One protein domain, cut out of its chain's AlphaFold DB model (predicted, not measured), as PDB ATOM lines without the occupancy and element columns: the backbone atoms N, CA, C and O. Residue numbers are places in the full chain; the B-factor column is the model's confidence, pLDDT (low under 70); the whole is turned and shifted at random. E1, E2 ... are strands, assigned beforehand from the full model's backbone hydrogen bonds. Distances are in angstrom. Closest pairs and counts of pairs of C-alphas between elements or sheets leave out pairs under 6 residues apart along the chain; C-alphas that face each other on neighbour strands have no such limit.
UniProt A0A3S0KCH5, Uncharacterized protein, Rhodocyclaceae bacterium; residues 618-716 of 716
ATOM      1  N   ALA A 618     134.533 118.960 107.606       89.94
ATOM      2  CA  ALA A 618     133.507 119.644 108.390       89.94
ATOM      3  C   ALA A 618     132.150 118.991 108.132       89.94
ATOM      4  O   ALA A 618     131.847 118.662 106.989       89.94
ATOM      5  N   ILE A 619     131.316 118.805 109.157       91.25
ATOM      6  CA  ILE A 619     129.982 118.227 108.953       91.25
ATOM      7  C   ILE A 619     129.135 119.138 108.047       91.25
ATOM      8  O   ILE A 619     129.124 120.359 108.195       91.25
ATOM      9  N   SER A 620     128.443 118.548 107.076       92.44
ATOM     10  CA  SER A 620     127.624 119.254 106.093       92.44
ATOM     11  C   SER A 620     126.155 118.973 106.356       92.44
ATOM     12  O   SER A 620     125.656 117.905 106.010       92.44
ATOM     13  N   VAL A 621     125.437 119.947 106.917       89.62
ATOM     14  CA  VAL A 621     123.984 119.831 107.123       89.62
ATOM     15  C   VAL A 621     123.260 119.699 105.782       89.62
ATOM     16  O   VAL A 621     122.392 118.850 105.638       89.62
ATOM     17  N   ALA A 622     123.675 120.461 104.765       90.62
ATOM     18  CA  ALA A 622     123.027 120.479 103.451       90.62
ATOM     19  C   ALA A 622     123.153 119.163 102.662       90.62
ATOM     20  O   ALA A 622     122.393 118.935 101.723       90.62
ATOM     21  N   LYS A 623     124.148 118.326 102.986       93.81
ATOM     22  CA  LYS A 623     124.368 117.024 102.332       93.81
ATOM     23  C   LYS A 623     124.105 115.834 103.256       93.81
ATOM     24  O   LYS A 623     124.153 114.700 102.786       93.81
ATOM     25  N   SER A 624     123.844 116.090 104.535       93.94
ATOM     26  CA  SER A 624     123.360 115.082 105.477       93.94
ATOM     27  C   SER A 624     121.854 114.909 105.307       93.94
ATOM     28  O   SER A 624     121.166 115.811 104.834       93.94
ATOM     29  N   ASP A 625     121.341 113.743 105.676       92.44
ATOM     30  CA  ASP A 625     119.945 113.376 105.451       92.44
ATOM     31  C   ASP A 625     119.401 112.648 106.678       92.44
ATOM     32  O   ASP A 625     119.847 111.546 106.998       92.44
ATOM     33  N   LEU A 626     118.440 113.269 107.364       89.44
ATOM     34  CA  LEU A 626     117.830 112.697 108.562       89.44
ATOM     35  C   LEU A 626     116.956 111.481 108.232       89.44
ATOM     36  O   LEU A 626     116.963 110.518 108.992       89.44
ATOM     37  N   ALA A 627     116.233 111.500 107.108       89.50
ATOM     38  CA  ALA A 627     115.311 110.426 106.743       89.50
ATOM     39  C   ALA A 627     116.070 109.139 106.401       89.50
ATOM     40  O   ALA A 627     115.665 108.047 106.792       89.50
ATOM     41  N   ASN A 628     117.208 109.281 105.720       91.12
ATOM     42  CA  ASN A 628     118.065 108.158 105.337       91.12
ATOM     43  C   ASN A 628     119.236 107.921 106.309       91.12
ATOM     44  O   ASN A 628     120.117 107.117 106.006       91.12
ATOM     45  N   LYS A 629     119.272 108.625 107.451       93.81
ATOM     46  CA  LYS A 629     120.312 108.525 108.494       93.81
ATOM     47  C   LYS A 629     121.739 108.699 107.948       93.81
ATOM     48  O   LYS A 629     122.658 107.987 108.344       93.81
ATOM     49  N   ARG A 630     121.934 109.640 107.018       94.56
ATOM     50  CA  ARG A 630     123.224 109.892 106.358       94.56
ATOM     51  C   ARG A 630     123.949 111.071 106.982       94.56
ATOM     52  O   ARG A 630     123.390 112.162 107.087       94.56
ATOM     53  N   PHE A 631     125.229 110.875 107.272       95.56
ATOM     54  CA  PHE A 631     126.110 111.892 107.840       95.56
ATOM     55  C   PHE A 631     127.159 112.277 106.803       95.56
ATOM     56  O   PHE A 631     128.021 111.469 106.457       95.56
ATOM     57  N   ALA A 632     127.069 113.494 106.267       95.62
ATOM     58  CA  ALA A 632     127.981 113.986 105.243       95.62
ATOM     59  C   ALA A 632     129.009 114.957 105.820       95.62
ATOM     60  O   ALA A 632     128.693 115.809 106.648       95.62
ATOM     61  N   PHE A 633     130.230 114.878 105.307       95.56
ATOM     62  CA  PHE A 633     131.363 115.707 105.676       95.56
ATOM     63  C   PHE A 633     131.932 116.370 104.425       95.56
ATOM     64  O   PHE A 633     132.270 115.716 103.437       95.56
ATOM     65  N   TRP A 634     132.015 117.693 104.450       95.19
ATOM     66  CA  TRP A 634     132.712 118.474 103.445       95.19
ATOM     67  C   TRP A 634     134.211 118.296 103.600       95.19
ATOM     68  O   TRP A 634     134.744 118.519 104.683       95.19
ATOM     69  N   PHE A 635     134.882 117.924 102.514       93.81
ATOM     70  CA  PHE A 635     136.330 117.829 102.466       93.81
ATOM     71  C   PHE A 635     136.881 119.252 102.301       93.81
ATOM     72  O   PHE A 635     136.938 119.798 101.199       93.81
ATOM     73  N   LYS A 636     137.184 119.897 103.427       90.44
ATOM     74  CA  LYS A 636     137.507 121.321 103.562       90.44
ATOM     75  C   LYS A 636     138.938 121.660 103.154       90.44
ATOM     76  O   LYS A 636     139.141 122.736 102.589       90.44
ATOM     77  N   THR A 637     139.901 120.776 103.403       90.19
ATOM     78  CA  THR A 637     141.336 120.994 103.138       90.19
ATOM     79  C   THR A 637     141.936 119.703 102.591       90.19
ATOM     80  O   THR A 637     141.577 118.645 103.083       90.19
ATOM     81  N   ALA A 638     142.794 119.766 101.569       90.19
ATOM     82  CA  ALA A 638     143.453 118.577 101.006       90.19
ATOM     83  C   ALA A 638     144.566 118.053 101.935       90.19
ATOM     84  O   ALA A 638     145.163 118.851 102.656       90.19
ATOM     85  N   PHE A 639     144.867 116.749 101.888       86.81
ATOM     86  CA  PHE A 639     145.977 116.130 102.639       86.81
ATOM     87  C   PHE A 639     147.345 116.314 101.957       86.81
ATOM     88  O   PHE A 639     148.382 116.115 102.584       86.81
ATOM     89  N   GLY A 640     147.364 116.685 100.676       88.94
ATOM     90  CA  GLY A 640     148.563 116.745  99.839       88.94
ATOM     91  C   GLY A 640     148.985 115.385  99.268       88.94
ATOM     92  O   GLY A 640     150.120 115.246  98.816       88.94
ATOM     93  N   GLY A 641     148.104 114.378  99.291       91.31
ATOM     94  CA  GLY A 641     148.421 113.002  98.909       91.31
ATOM     95  C   GLY A 641     147.287 112.017  99.205       91.31
ATOM     96  O   GLY A 641     146.115 112.378  99.226       91.31
ATOM     97  N   THR A 642     147.618 110.744  99.420       93.00
ATOM     98  CA  THR A 642     146.621 109.715  99.753       93.00
ATOM     99  C   THR A 642     145.913 110.045 101.069       93.00
ATOM    100  O   THR A 642     146.567 110.258 102.087       93.00
ATOM    101  N   VAL A 643     144.578 110.037 101.059       91.75
ATOM    102  CA  VAL A 643     143.766 110.219 102.269       91.75
ATOM    103  C   VAL A 643     144.004 109.026 103.201       91.75
ATOM    104  O   VAL A 643     143.825 107.885 102.756       91.75
ATOM    105  N   PRO A 644     144.401 109.251 104.469       90.69
ATOM    106  CA  PRO A 644     144.582 108.172 105.433       90.69
ATOM    107  C   PRO A 644     143.255 107.452 105.699       90.69
ATOM    108  O   PRO A 644     142.176 107.956 105.376       90.69
ATOM    109  N   THR A 645     143.314 106.268 106.310       93.25
ATOM    110  CA  THR A 645     142.102 105.605 106.807       93.25
ATOM    111  C   THR A 645     141.341 106.577 107.702       93.25
ATOM    112  O   THR A 645     141.939 107.238 108.544       93.25
ATOM    113  N   LEU A 646     140.030 106.691 107.518       92.06
ATOM    114  CA  LEU A 646     139.171 107.514 108.358       92.06
ATOM    115  C   LEU A 646     138.301 106.603 109.218       92.06
ATOM    116  O   LEU A 646     137.861 105.545 108.777       92.06
ATOM    117  N   THR A 647     138.036 107.040 110.440       91.00
ATOM    118  CA  THR A 647     137.139 106.399 111.396       91.00
ATOM    119  C   THR A 647     135.986 107.341 111.698       91.00
ATOM    120  O   THR A 647     136.216 108.473 112.139       91.00
ATOM    121  N   ILE A 648     134.756 106.871 111.497       92.25
ATOM    122  CA  ILE A 648     133.553 107.562 111.954       92.25
ATOM    123  C   ILE A 648     133.119 107.012 113.308       92.25
ATOM    124  O   ILE A 648     133.122 105.802 113.531       92.25
ATOM    125  N   ARG A 649     132.718 107.910 114.206       90.06
ATOM    126  CA  ARG A 649     132.056 107.567 115.463       90.06
ATOM    127  C   ARG A 649     130.755 108.339 115.581       90.06
ATOM    128  O   ARG A 649     130.738 109.558 115.402       90.06
ATOM    129  N   LEU A 650     129.683 107.616 115.872       91.81
ATOM    130  CA  LEU A 650     128.370 108.172 116.159       91.81
ATOM    131  C   LEU A 650     128.116 108.037 117.655       91.81
ATOM    132  O   LEU A 650     128.254 106.946 118.210       91.81
ATOM    133  N   TYR A 651     127.737 109.137 118.288       87.00
ATOM    134  CA  TYR A 651     127.368 109.183 119.695       87.00
ATOM    135  C   TYR A 651     125.933 109.655 119.837       87.00
ATOM    136  O   TYR A 651     125.455 110.462 119.038       87.00
ATOM    137  N   ASP A 652     125.270 109.182 120.878       88.31
ATOM    138  CA  ASP A 652     124.031 109.778 121.343       88.31
ATOM    139  C   ASP A 652     124.361 111.170 121.890       88.31
ATOM    140  O   ASP A 652     125.181 111.320 122.795       88.31
ATOM    141  N   ALA A 653     123.781 112.205 121.291       84.31
ATOM    142  CA  ALA A 653     124.127 113.585 121.602       84.31
ATOM    143  C   ALA A 653     123.572 114.052 122.958       84.31
ATOM    144  O   ALA A 653     124.056 115.052 123.482       84.31
ATOM    145  N   ASP A 654     122.576 113.357 123.517       85.06
ATOM    146  CA  ASP A 654     121.975 113.705 124.806       85.06
ATOM    147  C   ASP A 654     122.697 112.995 125.973       85.06
ATOM    148  O   ASP A 654     122.841 113.568 127.051       85.06
ATOM    149  N   THR A 655     123.195 111.770 125.766       77.94
ATOM    150  CA  THR A 655     123.829 110.937 126.811       77.94
ATOM    151  C   THR A 655     125.344 110.775 126.665       77.94
ATOM    152  O   THR A 655     126.009 110.363 127.613       77.94
ATOM    153  N   GLY A 656     125.908 111.065 125.491       75.75
ATOM    154  CA  GLY A 656     127.324 110.853 125.176       75.75
ATOM    155  C   GLY A 656     127.716 109.385 124.955       75.75
ATOM    156  O   GLY A 656     128.899 109.093 124.777       75.75
ATOM    157  N   GLY A 657     126.759 108.450 124.961       78.69
ATOM    158  CA  GLY A 657     127.015 107.028 124.727       78.69
ATOM    159  C   GLY A 657     127.458 106.747 123.289       78.69
ATOM    160  O   GLY A 657     126.891 107.291 122.342       78.69
ATOM    161  N   LEU A 658     128.466 105.888 123.108       86.12
ATOM    162  CA  LEU A 658     128.897 105.449 121.778       86.12
ATOM    163  C   LEU A 658     127.806 104.573 121.146       86.12
ATOM    164  O   LEU A 658     127.476 103.515 121.677       86.12
ATOM    165  N   LEU A 659     127.282 105.000 119.998       90.88
ATOM    166  CA  LEU A 659     126.279 104.260 119.231       90.88
ATOM    167  C   LEU A 659     126.928 103.347 118.196       90.88
ATOM    168  O   LEU A 659     126.481 102.221 117.991       90.88
ATOM    169  N   LEU A 660     127.963 103.846 117.514       93.12
ATOM    170  CA  LEU A 660     128.616 103.134 116.421       93.12
ATOM    171  C   LEU A 660     130.040 103.651 116.197       93.12
ATOM    172  O   LEU A 660     130.300 104.849 116.305       93.12
ATOM    173  N   THR A 661     130.944 102.747 115.818       91.88
ATOM    174  CA  THR A 661     132.284 103.067 115.310       91.88
ATOM    175  C   THR A 661     132.567 102.236 114.061       91.88
ATOM    176  O   THR A 661     132.373 101.026 114.079       91.88
ATOM    177  N   ASP A 662     133.027 102.864 112.982       94.69
ATOM    178  CA  ASP A 662     133.334 102.186 111.713       94.69
ATOM    179  C   ASP A 662     134.480 102.900 110.983       94.69
ATOM    180  O   ASP A 662     134.818 104.035 111.327       94.69
ATOM    181  N   ASN A 663     135.102 102.263 109.988       93.69
ATOM    182  CA  ASN A 663     136.256 102.837 109.288       93.69
ATOM    183  C   ASN A 663     136.223 102.632 107.767       93.69
ATOM    184  O   ASN A 663     135.550 101.749 107.250       93.69
ATOM    185  N   THR A 664     136.977 103.454 107.036       94.12
ATOM    186  CA  THR A 664     137.001 103.431 105.565       94.12
ATOM    187  C   THR A 664     137.842 102.305 104.964       94.12
ATOM    188  O   THR A 664     137.745 102.074 103.762       94.12
ATOM    189  N   ALA A 665     138.700 101.639 105.745       92.38
ATOM    190  CA  ALA A 665     139.565 100.565 105.249       92.38
ATOM    191  C   ALA A 665     138.834  99.216 105.189       92.38
ATOM    192  O   ALA A 665     139.103  98.392 104.317       92.38
ATOM    193  N   SER A 666     137.917  98.970 106.123       90.50
ATOM    194  CA  SER A 666     137.108  97.753 106.203       90.50
ATOM    195  C   SER A 666     135.752  98.066 106.842       90.50
ATOM    196  O   SER A 666     135.513  97.670 107.986       90.50
ATOM    197  N   PRO A 667     134.870  98.798 106.136       91.62
ATOM    198  CA  PRO A 667     133.571  99.162 106.675       91.62
ATOM    199  C   PRO A 667     132.688  97.924 106.829       91.62
ATOM    200  O   PRO A 667     132.451  97.201 105.861       91.62
ATOM    201  N   THR A 668     132.209  97.667 108.046       93.00
ATOM    202  CA  THR A 668     131.351  96.498 108.347       93.00
ATOM    203  C   THR A 668     129.982  96.880 108.900       93.00
ATOM    204  O   THR A 668     129.061  96.064 108.867       93.00
ATOM    205  N   LEU A 669     129.821  98.118 109.376       94.31
ATOM    206  CA  LEU A 669     128.608  98.590 110.050       94.31
ATOM    207  C   LEU A 669     127.858  99.666 109.255       94.31
ATOM    208  O   LEU A 669     126.805 100.134 109.688       94.31
ATOM    209  N   GLY A 670     128.365 100.030 108.079       95.12
ATOM    210  CA  GLY A 670     127.750 100.984 107.171       95.12
ATOM    211  C   GLY A 670     128.505 101.103 105.856       95.12
ATOM    212  O   GLY A 670     129.362 100.288 105.524       95.12
ATOM    213  N   THR A 671     128.162 102.119 105.073       96.31
ATOM    214  CA  THR A 671     128.766 102.390 103.763       96.31
ATOM    215  C   THR A 671     129.346 103.797 103.725       96.31
ATOM    216  O   THR A 671     128.656 104.765 104.056       96.31
ATOM    217  N   PHE A 672     130.603 103.905 103.286       96.88
ATOM    218  CA  PHE A 672     131.238 105.178 102.951       96.88
ATOM    219  C   PHE A 672     131.131 105.459 101.456       96.88
ATOM    220  O   PHE A 672     131.448 104.615 100.616       96.88
ATOM    221  N   GLU A 673     130.753 106.686 101.127       96.19
ATOM    222  CA  GLU A 673     130.636 107.163  99.752       96.19
ATOM    223  C   GLU A 673     131.355 108.503  99.600       96.19
ATOM    224  O   GLU A 673     131.478 109.273 100.558       96.19
ATOM    225  N   LYS A 674     131.811 108.802  98.382       95.75
ATOM    226  CA  LYS A 674     132.497 110.050  98.037       95.75
ATOM    227  C   LYS A 674     131.889 110.669  96.783       95.75
ATOM    228  O   LYS A 674     131.516 109.970  95.846       95.75
ATOM    229  N   THR A 675     131.818 111.994  96.760       94.56
ATOM    230  CA  THR A 675     131.423 112.791  95.593       94.56
ATOM    231  C   THR A 675     132.471 113.866  95.326       94.56
ATOM    232  O   THR A 675     133.093 114.369  96.263       94.56
ATOM    233  N   THR A 676     132.668 114.219  94.057       93.62
ATOM    234  CA  THR A 676     133.547 115.317  93.611       93.62
ATOM    235  C   THR A 676     132.787 116.435  92.895       93.62
ATOM    236  O   THR A 676     133.377 117.465  92.575       93.62
ATOM    237  N   ASP A 677     131.495 116.248  92.629       91.31
ATOM    238  CA  ASP A 677     130.604 117.224  91.989       91.31
ATOM    239  C   ASP A 677     129.491 117.715  92.943       91.31
ATOM    240  O   ASP A 677     128.730 118.623  92.617       91.31
ATOM    241  N   GLY A 678     129.391 117.122  94.138       88.31
ATOM    242  CA  GLY A 678     128.376 117.430  95.142       88.31
ATOM    243  C   GLY A 678     126.998 116.827  94.891       88.31
ATOM    244  O   GLY A 678     126.080 117.109  95.667       88.31
ATOM    245  N   THR A 679     126.821 116.021  93.849       89.25
ATOM    246  CA  THR A 679     125.518 115.471  93.440       89.25
ATOM    247  C   THR A 679     125.566 113.965  93.197       89.25
ATOM    248  O   THR A 679     124.698 113.249  93.697       89.25
ATOM    249  N   THR A 680     126.606 113.468  92.533       93.56
ATOM    250  CA  THR A 680     126.811 112.055  92.215       93.56
ATOM    251  C   THR A 680     127.697 111.410  93.274       93.56
ATOM    252  O   THR A 680     128.827 111.848  93.496       93.56
ATOM    253  N   TRP A 681     127.197 110.367  93.935       94.31
ATOM    254  CA  TRP A 681     127.911 109.653  94.995       94.31
ATOM    255  C   TRP A 681     128.403 108.301  94.484       94.31
ATOM    256  O   TRP A 681     127.608 107.486  94.026       94.31
ATOM    257  N   GLY A 682     129.716 108.088  94.546       94.94
ATOM    258  CA  GLY A 682     130.360 106.818  94.223       94.94
ATOM    259  C   GLY A 682     130.958 106.153  95.459       94.94
ATOM    260  O   GLY A 682     130.945 106.714  96.558       94.94
ATOM    261  N   ALA A 683     131.526 104.960  95.268       94.38
ATOM    262  CA  ALA A 683     132.260 104.261  96.318       94.38
ATOM    263  C   ALA A 683     133.405 105.130  96.865       94.38
ATOM    264  O   ALA A 683     134.076 105.845  96.112       94.38
ATOM    265  N   TYR A 684     133.626 105.070  98.180       94.75
ATOM    266  CA  TYR A 684     134.756 105.755  98.798       94.75
ATOM    267  C   TYR A 684     136.091 105.291  98.191       94.75
ATOM    268  O   TYR A 684     136.300 104.109  97.926       94.75
ATOM    269  N   ASN A 685     137.007 106.239  98.004       93.75
ATOM    270  CA  ASN A 685     138.393 105.996  97.621       93.75
ATOM    271  C   ASN A 685     139.322 106.924  98.411       93.75
ATOM    272  O   ASN A 685     138.895 107.959  98.925       93.75
ATOM    273  N   THR A 686     140.602 106.568  98.467       94.56
ATOM    274  CA  THR A 686     141.643 107.321  99.184       94.56
ATOM    275  C   THR A 686     142.284 108.427  98.342       94.56
ATOM    276  O   THR A 686     143.295 109.001  98.740       94.56
ATOM    277  N   THR A 687     141.724 108.753  97.172       94.06
ATOM    278  CA  THR A 687     142.190 109.899  96.382       94.06
ATOM    279  C   THR A 687     141.975 111.180  97.185       94.06
ATOM    280  O   THR A 687     140.947 111.326  97.848       94.06
ATOM    281  N   ASP A 688     142.910 112.123  97.124       92.62
ATOM    282  CA  ASP A 688     142.754 113.402  97.818       92.62
ATOM    283  C   ASP A 688     141.589 114.239  97.263       92.62
ATOM    284  O   ASP A 688     140.919 113.895  96.277       92.62
ATOM    285  N   ARG A 689     141.348 115.377  97.906       90.62
ATOM    286  CA  ARG A 689     140.497 116.440  97.391       90.62
ATOM    287  C   ARG A 689     141.119 117.076  96.145       90.62
ATOM    288  O   ARG A 689     142.223 117.605  96.198       90.62
ATOM    289  N   ALA A 690     140.342 117.139  95.064       85.38
ATOM    290  CA  ALA A 690     140.714 117.860  93.844       85.38
ATOM    291  C   ALA A 690     139.997 119.216  93.686       85.38
ATOM    292  O   ALA A 690     140.464 120.077  92.947       85.38
ATOM    293  N   ASN A 691     138.849 119.419  94.347       90.81
ATOM    294  CA  ASN A 691     138.032 120.621  94.174       90.81
ATOM    295  C   ASN A 691     137.209 120.982  95.423       90.81
ATOM    296  O   ASN A 691     137.088 120.208  96.376       90.81
ATOM    297  N   ALA A 692     136.611 122.177  95.409       90.56
ATOM    298  CA  ALA A 692     135.797 122.676  96.516       90.56
ATOM    299  C   ALA A 692     134.505 121.874  96.747       90.56
ATOM    300  O   ALA A 692     133.946 121.918  97.842       90.56
ATOM    301  N   THR A 693     134.071 121.112  95.745       93.44
ATOM    302  CA  THR A 693     132.836 120.328  95.718       93.44
ATOM    303  C   THR A 693     133.058 118.852  96.057       93.44
ATOM    304  O   THR A 693     132.350 117.972  95.567       93.44
ATOM    305  N   THR A 694     134.050 118.559  96.897       95.06
ATOM    306  CA  THR A 694     134.312 117.198  97.363       95.06
ATOM    307  C   THR A 694     133.679 116.970  98.737       95.06
ATOM    308  O   THR A 694     133.944 117.715  99.684       95.06
ATOM    309  N   TRP A 695     132.870 115.920  98.865       95.88
ATOM    310  CA  TRP A 695     132.300 115.471 100.139       95.88
ATOM    311  C   TRP A 695     132.470 113.968 100.290       95.88
ATOM    312  O   TRP A 695     132.510 113.229  99.304       95.88
ATOM    313  N   ILE A 696     132.500 113.520 101.538       96.25
ATOM    314  CA  ILE A 696     132.298 112.118 101.884       96.25
ATOM    315  C   ILE A 696     131.030 111.997 102.721       96.25
ATOM    316  O   ILE A 696     130.624 112.955 103.374       96.25
ATOM    317  N   ARG A 697     130.385 110.838 102.712       95.94
ATOM    318  CA  ARG A 697     129.269 110.561 103.617       95.94
ATOM    319  C   ARG A 697     129.329 109.139 104.128       95.94
ATOM    320  O   ARG A 697     129.883 108.265 103.467       95.94
ATOM    321  N   TYR A 698     128.722 108.940 105.285       97.12
ATOM    322  CA  TYR A 698     128.546 107.642 105.902       97.12
ATOM    323  C   TYR A 698     127.064 107.351 106.109       97.12
ATOM    324  O   TYR A 698     126.323 108.203 106.611       97.12
ATOM    325  N   THR A 699     126.656 106.142 105.734       96.38
ATOM    326  CA  THR A 699     125.312 105.611 105.976       96.38
ATOM    327  C   THR A 699     125.444 104.348 106.834       96.38
ATOM    328  O   THR A 699     125.943 103.348 106.318       96.38
ATOM    329  N   PRO A 700     125.045 104.362 108.118       95.81
ATOM    330  CA  PRO A 700     125.052 103.167 108.954       95.81
ATOM    331  C   PRO A 700     124.007 102.161 108.457       95.81
ATOM    332  O   PRO A 700     122.916 102.544 108.040       95.81
ATOM    333  N   THR A 701     124.317 100.869 108.546       94.38
ATOM    334  CA  THR A 701     123.387  99.781 108.199       94.38
ATOM    335  C   THR A 701     122.202  99.728 109.166       94.38
ATOM    336  O   THR A 701     121.094  99.367 108.781       94.38
ATOM    337  N   SER A 702     122.427 100.107 110.428       90.00
ATOM    338  CA  SER A 702     121.389 100.240 111.450       90.00
ATOM    339  C   SER A 702     121.748 101.350 112.434       90.00
ATOM    340  O   SER A 702     122.906 101.503 112.820       90.00
ATOM    341  N   LEU A 703     120.747 102.131 112.831       92.50
ATOM    342  CA  LEU A 703     120.829 103.178 113.848       92.50
ATOM    343  C   LEU A 703     119.412 103.411 114.387       92.50
ATOM    344  O   LEU A 703     118.456 103.331 113.612       92.50
ATOM    345  N   ALA A 704     119.250 103.673 115.685       88.25
ATOM    346  CA  ALA A 704     117.925 103.842 116.287       88.25
ATOM    347  C   ALA A 704     117.160 105.052 115.708       88.25
ATOM    348  O   ALA A 704     117.756 105.977 115.151       88.25
ATOM    349  N   ASP A 705     115.831 105.022 115.819       88.88
ATOM    350  CA  ASP A 705     114.960 106.145 115.460       88.88
ATOM    351  C   ASP A 705     114.800 107.124 116.628       88.88
ATOM    352  O   ASP A 705     114.972 106.759 117.790       88.88
ATOM    353  N   SER A 706     114.451 108.374 116.311       87.44
ATOM    354  CA  SER A 706     114.123 109.422 117.293       87.44
ATOM    355  C   SER A 706     115.221 109.747 118.320       87.44
ATOM    356  O   SER A 706     114.922 110.280 119.386       87.44
ATOM    357  N   ILE A 707     116.487 109.492 117.985       89.56
ATOM    358  CA  ILE A 707     117.657 109.887 118.782       89.56
ATOM    359  C   ILE A 707     118.362 111.104 118.174       89.56
ATOM    360  O   ILE A 707     118.322 111.325 116.960       89.56
ATOM    361  N   LYS A 708     119.050 111.892 119.007       90.75
ATOM    362  CA  LYS A 708     119.971 112.932 118.530       90.75
ATOM    363  C   LYS A 708     121.363 112.337 118.408       90.75
ATOM    364  O   LYS A 708     121.829 111.680 119.331       90.75
ATOM    365  N   VAL A 709     122.033 112.579 117.286       90.19
ATOM    366  CA  VAL A 709     123.315 111.936 116.984       90.19
ATOM    367  C   VAL A 709     124.388 112.979 116.730       90.19
ATOM    368  O   VAL A 709     124.219 113.860 115.887       90.19
ATOM    369  N   ALA A 710     125.506 112.848 117.436       88.25
ATOM    370  CA  ALA A 710     126.736 113.565 117.146       88.25
ATOM    371  C   ALA A 710     127.650 112.662 116.308       88.25
ATOM    372  O   ALA A 710     127.970 111.545 116.714       88.25
ATOM    373  N   ALA A 711     128.049 113.138 115.128       90.31
ATOM    374  CA  ALA A 711     128.894 112.392 114.202       90.31
ATOM    375  C   ALA A 711     130.278 113.036 114.101       90.31
ATOM    376  O   ALA A 711     130.402 114.196 113.700       90.31
ATOM    377  N   TYR A 712     131.310 112.257 114.418       88.62
ATOM    378  CA  TYR A 712     132.702 112.685 114.341       88.62
ATOM    379  C   TYR A 712     133.464 111.819 113.356       88.62
ATOM    380  O   TYR A 712     133.386 110.591 113.402       88.62
ATOM    381  N   LEU A 713     134.219 112.466 112.478       89.81
ATOM    382  CA  LEU A 713     135.059 111.800 111.493       89.81
ATOM    383  C   LEU A 713     136.514 112.127 111.795       89.81
ATOM    384  O   LEU A 713     136.903 113.285 111.751       89.81
ATOM    385  N   THR A 714     137.320 111.118 112.096       85.31
ATOM    386  CA  THR A 714     138.716 111.298 112.516       85.31
ATOM    387  C   THR A 714     139.651 110.422 111.692       85.31
ATOM    388  O   THR A 714     139.198 109.429 111.137       85.31
ATOM    389  N   GLN A 715     140.947 110.727 111.631       83.25
ATOM    390  CA  GLN A 715     141.931 109.791 111.053       83.25
ATOM    391  C   GLN A 715     141.997 108.504 111.897       83.25
ATOM    392  O   GLN A 715     141.886 108.576 113.119       83.25
ATOM    393  N   GLY A 716     142.062 107.338 111.261       64.56
ATOM    394  CA  GLY A 716     142.040 106.007 111.880       64.56
ATOM    395  C   GLY A 716     143.414 105.487 112.248       64.56
ATOM    396  O   GLY A 716     144.365 105.776 111.488       64.56
TER     397      GLY A 716
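What this domain is: This is residues 618 to 716 of the 716 residues of an uncharacterized protein of Rhodocyclaceae bacterium (UniProt A0A3S0KCH5). With little regular structure, the domain is a sandwich of two small sheets, E1 E5 E4 and E3 E2 E6, their strands crossed. The 99 printed residues include six named strands, E1 to E6 along the chain, holding 37 residues; the class is all strand, and both sheets are antiparallel. It is compact, with a radius of gyration of the C-alphas of 13.0 A and spans of 37 by 25 by 20 A.

Where its parts are: E1, residues 631 to 635, begins at C-alpha (126.110, 111.892, 107.840). E2 is residues 646 to 652, 20.1 A long; E3, 658 to 663; E4, 670 to 675; E5, 695 to 700. E6, residues 709 to 715, 19.7 A long, ends at C-alpha (141.931, 109.791, 111.053).

How they stand to each other: Inner strand E5 has N 696 and O 633 of E1 at 2.9 A, and N 697 and O 673 of E4 at 2.9 A. Inner strand E2 forms a hairpin with E3, N 648 and O 662 at 2.8 A; N 649 and O 712 of E6 are 2.9 A apart. Between the sheets, the closest C-alphas of E1 and E6, Phe 631 and Ala 711, are 7.0 A apart.

The domain as a whole: The farthest C-alphas, Gly 640 and Ser 706, are 39.3 A apart. The printed part has no cut. The hairpin E4 and E5 has a long link of 19 residues. Residue 716 is under pLDDT 70.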